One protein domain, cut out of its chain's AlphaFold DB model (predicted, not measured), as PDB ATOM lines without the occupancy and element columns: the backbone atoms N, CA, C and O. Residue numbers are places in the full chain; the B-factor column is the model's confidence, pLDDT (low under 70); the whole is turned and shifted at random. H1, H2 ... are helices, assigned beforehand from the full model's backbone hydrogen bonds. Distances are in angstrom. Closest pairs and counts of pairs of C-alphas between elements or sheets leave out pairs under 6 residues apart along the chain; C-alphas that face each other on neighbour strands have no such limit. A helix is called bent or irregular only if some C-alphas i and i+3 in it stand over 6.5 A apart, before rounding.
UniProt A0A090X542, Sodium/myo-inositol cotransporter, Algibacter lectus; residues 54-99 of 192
ATOM      1  N   SER A  54      28.429   0.595  10.057       85.38
ATOM      2  CA  SER A  54      28.322   0.941   8.637       85.38
ATOM      3  C   SER A  54      26.873   0.945   8.141       85.38
ATOM      4  O   SER A  54      25.953   0.438   8.792       85.38
ATOM      5  N   THR A  55      26.648   1.508   6.949       83.88
ATOM      6  CA  THR A  55      25.333   1.487   6.282       83.88
ATOM      7  C   THR A  55      24.862   0.069   5.973       83.88
ATOM      8  O   THR A  55      23.659  -0.188   5.979       83.88
ATOM      9  N   GLU A  56      25.786  -0.871   5.773       85.31
ATOM     10  CA  GLU A  56      25.473  -2.294   5.636       85.31
ATOM     11  C   GLU A  56      24.794  -2.826   6.902       85.31
ATOM     12  O   GLU A  56      23.757  -3.481   6.813       85.31
ATOM     13  N   GLN A  57      25.327  -2.503   8.082       86.19
ATOM     14  CA  GLN A  57      24.742  -2.963   9.339       86.19
ATOM     15  C   GLN A  57      23.381  -2.298   9.600       86.19
ATOM     16  O   GLN A  57      22.416  -2.958   9.975       86.19
ATOM     17  N   ILE A  58      23.269  -0.991   9.349       86.06
ATOM     18  CA  ILE A  58      22.045  -0.231   9.648       86.06
ATOM     19  C   ILE A  58      20.919  -0.527   8.649       86.06
ATOM     20  O   ILE A  58      19.755  -0.545   9.033       86.06
ATOM     21  N   VAL A  59      21.218  -0.746   7.372       87.88
ATOM     22  CA  VAL A  59      20.191  -0.907   6.326       87.88
ATOM     23  C   VAL A  59      20.082  -2.367   5.904       87.88
ATOM     24  O   VAL A  59      18.985  -2.917   5.842       87.88
ATOM     25  N   GLY A  60      21.223  -3.006   5.639       85.00
ATOM     26  CA  GLY A  60      21.300  -4.387   5.172       85.00
ATOM     27  C   GLY A  60      20.857  -5.377   6.242       85.00
ATOM     28  O   GLY A  60      19.873  -6.089   6.040       85.00
ATOM     29  N   MET A  61      21.524  -5.390   7.401       86.00
ATOM     30  CA  MET A  61      21.169  -6.338   8.464       86.00
ATOM     31  C   MET A  61      19.771  -6.098   9.024       86.00
ATOM     32  O   MET A  61      19.058  -7.067   9.250       86.00
ATOM     33  N   ASN A  62      19.317  -4.848   9.174       88.44
ATOM     34  CA  ASN A  62      17.926  -4.588   9.571       88.44
ATOM     35  C   ASN A  62      16.913  -5.106   8.539       88.44
ATOM     36  O   ASN A  62      15.872  -5.638   8.923       88.44
ATOM     37  N   GLY A  63      17.220  -5.021   7.240       86.69
ATOM     38  CA  GLY A  63      16.393  -5.619   6.190       86.69
ATOM     39  C   GLY A  63      16.331  -7.148   6.277       86.69
ATOM     40  O   GLY A  63      15.261  -7.734   6.104       86.69
ATOM     41  N   VAL A  64      17.456  -7.796   6.595       87.12
ATOM     42  CA  VAL A  64      17.510  -9.246   6.841       87.12
ATOM     43  C   VAL A  64      16.747  -9.610   8.115       87.12
ATOM     44  O   VAL A  64      15.919 -10.513   8.072       87.12
ATOM     45  N   SER A  65      16.918  -8.864   9.208       90.06
ATOM     46  CA  SER A  65      16.160  -9.043  10.455       90.06
ATOM     47  C   SER A  65      14.653  -8.913  10.250       90.06
ATOM     48  O   SER A  65      13.881  -9.648  10.856       90.06
ATOM     49  N   PHE A  66      14.214  -7.983   9.398       89.69
ATOM     50  CA  PHE A  66      12.795  -7.795   9.105       89.69
ATOM     51  C   PHE A  66      12.194  -8.988   8.350       89.69
ATOM     52  O   PHE A  66      11.048  -9.356   8.592       89.69
ATOM     53  N   ARG A  67      12.962  -9.596   7.439       90.62
ATOM     54  CA  ARG A  67      12.515 -10.741   6.635       90.62
ATOM     55  C   ARG A  67      12.624 -12.074   7.371       90.62
ATOM     56  O   ARG A  67      11.683 -12.859   7.359       90.62
ATOM     57  N   ASP A  68      13.786 -12.320   7.963       88.25
ATOM     58  CA  ASP A  68      14.209 -13.632   8.455       88.25
ATOM     59  C   ASP A  68      14.187 -13.691  10.002       88.25
ATOM     60  O   ASP A  68      14.362 -14.754  10.600       88.25
ATOM     61  N   GLY A  69      13.915 -12.561  10.666       86.12
ATOM     62  CA  GLY A  69      13.742 -12.447  12.113       86.12
ATOM     63  C   GLY A  69      15.048 -12.280  12.899       86.12
ATOM     64  O   GLY A  69      16.095 -11.884  12.394       86.12
ATOM     65  N   ALA A  70      14.989 -12.634  14.182       85.75
ATOM     66  CA  ALA A  70      16.099 -12.568  15.133       85.75
ATOM     67  C   ALA A  70      17.360 -13.441  14.870       85.75
ATOM     68  O   ALA A  70      18.373 -13.141  15.508       85.75
ATOM     69  N   PRO A  71      17.387 -14.491  14.011       88.06
ATOM     70  CA  PRO A  71      18.564 -15.361  13.878       88.06
ATOM     71  C   PRO A  71      19.873 -14.651  13.509       88.06
ATOM     72  O   PRO A  71      20.937 -15.095  13.933       88.06
ATOM     73  N   ILE A  72      19.813 -13.531  12.780       86.06
ATOM     74  CA  ILE A  72      21.003 -12.748  12.409       86.06
ATOM     75  C   ILE A  72      21.760 -12.220  13.643       86.06
ATOM     76  O   ILE A  72      22.982 -12.098  13.610       86.06
ATOM     77  N   MET A  73      21.074 -12.008  14.776       86.75
ATOM     78  CA  MET A  73      21.709 -11.566  16.024       86.75
ATOM     79  C   MET A  73      22.714 -12.584  16.572       86.75
ATOM     80  O   MET A  73      23.658 -12.198  17.256       86.75
ATOM     81  N   ALA A  74      22.550 -13.878  16.271       89.50
ATOM     82  CA  ALA A  74      23.498 -14.898  16.711       89.50
ATOM     83  C   ALA A  74      24.899 -14.669  16.120       89.50
ATOM     84  O   ALA A  74      25.894 -14.921  16.801       89.50
ATOM     85  N   TYR A  75      24.978 -14.153  14.887       85.00
ATOM     86  CA  TYR A  75      26.241 -13.813  14.232       85.00
ATOM     87  C   TYR A  75      26.970 -12.691  14.983       85.00
ATOM     88  O   TYR A  75      28.131 -12.851  15.354       85.00
ATOM     89  N   GLU A  76      26.260 -11.604  15.291       85.81
ATOM     90  CA  GLU A  76      26.810 -10.437  15.993       85.81
ATOM     91  C   GLU A  76      27.247 -10.768  17.426       85.81
ATOM     92  O   GLU A  76      28.344 -10.406  17.856       85.81
ATOM     93  N   VAL A  77      26.432 -11.525  18.169       90.19
ATOM     94  CA  VAL A  77      26.769 -11.927  19.546       90.19
ATOM     95  C   VAL A  77      27.999 -12.836  19.566       90.19
ATOM     96  O   VAL A  77      28.894 -12.650  20.393       90.19
ATOM     97  N   LEU A  78      28.081 -13.798  18.642       92.88
ATOM     98  CA  LEU A  78      29.239 -14.684  18.546       92.88
ATOM     99  C   LEU A  78      30.502 -13.915  18.140       92.88
ATOM    100  O   LEU A  78      31.568 -14.149  18.716       92.88
ATOM    101  N   ALA A  79      30.386 -12.973  17.200       88.88
ATOM    102  CA  ALA A  79      31.484 -12.106  16.786       88.88
ATOM    103  C   ALA A  79      31.996 -11.245  17.950       88.88
ATOM    104  O   ALA A  79      33.208 -11.170  18.160       88.88
ATOM    105  N   ALA A  80      31.103 -10.669  18.761       88.38
ATOM    106  CA  ALA A  80      31.477  -9.896  19.945       88.38
ATOM    107  C   ALA A  80      32.261 -10.743  20.962       88.38
ATOM    108  O   ALA A  80      33.323 -10.331  21.433       88.38
ATOM    109  N   ILE A  81      31.796 -11.963  21.257       92.38
ATOM    110  CA  ILE A  81      32.498 -12.890  22.160       92.38
ATOM    111  C   ILE A  81      33.879 -13.256  21.597       92.38
ATOM    112  O   ILE A  81      34.884 -13.195  22.313       92.38
ATOM    113  N   ALA A  82      33.951 -13.599  20.308       91.81
ATOM    114  CA  ALA A  82      35.206 -13.926  19.637       91.81
ATOM    115  C   ALA A  82      36.185 -12.741  19.634       91.81
ATOM    116  O   ALA A  82      37.393 -12.935  19.809       91.81
ATOM    117  N   MET A  83      35.681 -11.513  19.489       87.75
ATOM    118  CA  MET A  83      36.472 -10.287  19.525       87.75
ATOM    119  C   MET A  83      37.068 -10.046  20.911       87.75
ATOM    120  O   MET A  83      38.263  -9.777  21.009       87.75
ATOM    121  N   VAL A  84      36.285 -10.212  21.981       90.19
ATOM    122  CA  VAL A  84      36.780 -10.100  23.362       90.19
ATOM    123  C   VAL A  84      37.881 -11.128  23.620       90.19
ATOM    124  O   VAL A  84      38.960 -10.779  24.101       90.19
ATOM    125  N   PHE A  85      37.661 -12.387  23.238       92.94
ATOM    126  CA  PHE A  85      38.672 -13.436  23.376       92.94
ATOM    127  C   PHE A  85      39.959 -13.105  22.602       92.94
ATOM    128  O   PHE A  85      41.066 -13.180  23.140       92.94
ATOM    129  N   THR A  86      39.817 -12.674  21.349       87.88
ATOM    130  CA  THR A  86      40.925 -12.248  20.484       87.88
ATOM    131  C   THR A  86      41.674 -11.063  21.095       87.88
ATOM    132  O   THR A  86      42.905 -11.067  21.119       87.88
ATOM    133  N   ALA A  87      40.969 -10.083  21.664       86.75
ATOM    134  CA  ALA A  87      41.578  -8.941  22.332       86.75
ATOM    135  C   ALA A  87      42.437  -9.371  23.532       86.75
ATOM    136  O   ALA A  87      43.554  -8.894  23.677       86.75
ATOM    137  N   PHE A  88      41.999 -10.325  24.355       90.38
ATOM    138  CA  PHE A  88      42.817 -10.789  25.482       90.38
ATOM    139  C   PHE A  88      43.999 -11.676  25.066       90.38
ATOM    140  O   PHE A  88      45.051 -11.632  25.703       90.38
ATOM    141  N   VAL A  89      43.860 -12.478  24.007       88.62
ATOM    142  CA  VAL A  89      44.878 -13.478  23.628       88.62
ATOM    143  C   VAL A  89      45.883 -12.955  22.601       88.62
ATOM    144  O   VAL A  89      47.083 -13.233  22.710       88.62
ATOM    145  N   LEU A  90      45.414 -12.234  21.582       84.88
ATOM    146  CA  LEU A  90      46.209 -11.832  20.419       84.88
ATOM    147  C   LEU A  90      46.752 -10.408  20.546       84.88
ATOM    148  O   LEU A  90      47.928 -10.196  20.248       84.88
ATOM    149  N   LEU A  91      45.966  -9.459  21.067       83.31
ATOM    150  CA  LEU A  91      46.412  -8.071  21.251       83.31
ATOM    151  C   LEU A  91      47.725  -7.948  22.050       83.31
ATOM    152  O   LEU A  91      48.644  -7.296  21.549       83.31
ATOM    153  N   PRO A  92      47.908  -8.591  23.227       83.44
ATOM    154  CA  PRO A  92      49.163  -8.460  23.968       83.44
ATOM    155  C   PRO A  92      50.357  -9.076  23.230       83.44
ATOM    156  O   PRO A  92      51.488  -8.640  23.437       83.44
ATOM    157  N   LYS A  93      50.135 -10.078  22.371       82.75
ATOM    158  CA  LYS A  93      51.200 -10.679  21.554       82.75
ATOM    159  C   LYS A  93      51.604  -9.746  20.415       82.75
ATOM    160  O   LYS A  93      52.796  -9.542  20.199       82.75
ATOM    161  N   TYR A  94      50.629  -9.147  19.732       79.75
ATOM    162  CA  TYR A  94      50.883  -8.239  18.615       79.75
ATOM    163  C   TYR A  94      51.551  -6.940  19.065       79.75
ATOM    164  O   TYR A  94      52.581  -6.569  18.497       79.75
ATOM    165  N   LEU A  95      51.074  -6.331  20.155       79.31
ATOM    166  CA  LEU A  95      51.668  -5.109  20.701       79.31
ATOM    167  C   LEU A  95      53.124  -5.313  21.152       79.31
ATOM    168  O   LEU A  95      53.968  -4.465  20.883       79.31
ATOM    169  N   LYS A  96      53.456  -6.461  21.763       81.38
ATOM    170  CA  LYS A  96      54.844  -6.786  22.154       81.38
ATOM    171  C   LYS A  96      55.790  -6.964  20.963       81.38
ATOM    172  O   LYS A  96      56.985  -6.740  21.105       81.38
ATOM    173  N   SER A  97      55.270  -7.387  19.814       75.62
ATOM    174  CA  SER A  97      56.064  -7.618  18.601       75.62
ATOM    175  C   SER A  97      56.280  -6.367  17.738       75.62
ATOM    176  O   SER A  97      57.017  -6.440  16.760       75.62
ATOM    177  N   GLY A  98      55.642  -5.236  18.070       75.44
ATOM    178  CA  GLY A  98      55.723  -3.998  17.281       75.44
ATOM    179  C   GLY A  98      55.057  -4.090  15.900       75.44
ATOM    180  O   GLY A  98      55.341  -3.283  15.019       75.44
ATOM    181  N   ILE A  99      54.199  -5.091  15.686       78.25
ATOM    182  CA  ILE A  99      53.536  -5.338  14.406       78.25
ATOM    183  C   ILE A  99      52.212  -4.576  14.378       78.25
ATOM    184  O   ILE A  99      51.371  -4.767  15.254       78.25
TER     185      ILE A  99
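This is residues 54 to 99 of the 192 residues of the protein "Sodium/myo-inositol cotransporter" of Algibacter lectus (UniProt A0A090X542). The model is a sharp V of two helices, the long H2 as one limb and the shorter H1 folded back from its first end, with the small helix H3 carrying the length on past the far end of H2. The two limbs meet near their corner and nothing fills the space between them further out; residues 54 to 60 and residues 74 to 99 stand free. The printed part has 46 residues with three named helices, in the order H1, H2, H3, and no named strand: the class is all helix. It is extended, with a radius of gyration of the C-alphas of 15.3 A, and its C-alphas span 45 by 19 by 8 A.

Start at Ser 54, the first printed residue, and step to C-alpha 55 at (25.333, 1.487, 6.282), where H1 begins. H1 takes residues 55 to 68 and is 18.9 A from first to last C-alpha; it is neither bent nor irregular, but only just: C-alphas 58 and 61 are 6.3 A apart. After Gly 69, look for C-alpha 70 at (16.099, -12.568, 15.133). From there H2, residues 70 to 89, runs 30.0 A to C-alpha 89 at (44.878, -13.478, 23.628). Past Leu 90 you reach H3, residues 91 to 97, which is 10.0 A long and ends at C-alpha 97 at (56.064, -7.618, 18.601).

Look first at H1 and H2, which touch, with 4 pairs of C-alphas within 8 A. Their closest C-alphas are those of Ser 65 and Ile 72, 6.4 A apart. H1 touches H2 with residues 61 to 65 alone, and H2 touches H1 with residues 71 to 72 alone. The two helices run opposite ways at a steep tilt of 46 degrees, and their centres are 17.8 A apart. At the other end of H2, H2 and H3 meet only through their link. H1 and H3 are apart. In the backbone of H3, every O i to N i+4 pair is within hydrogen-bond range; in H1 it is 8 of 10 pairs and in H2 13 of 16.

Measure the length from Arg 67 to Ser 97, whose C-alphas are the two farthest apart, at 45.3 A. The first and last printed C-alphas, those of Ser 54 and Ile 99, are 26.6 A apart. The printed part has no cut, and the links from H1 to H2 and from H2 to H3 are both tight, with one residue each. The mean pLDDT of the printed part is 86.4, and no printed residue is under 70; H3 has a mean of 81, against 87 for H1 and 89 for H2.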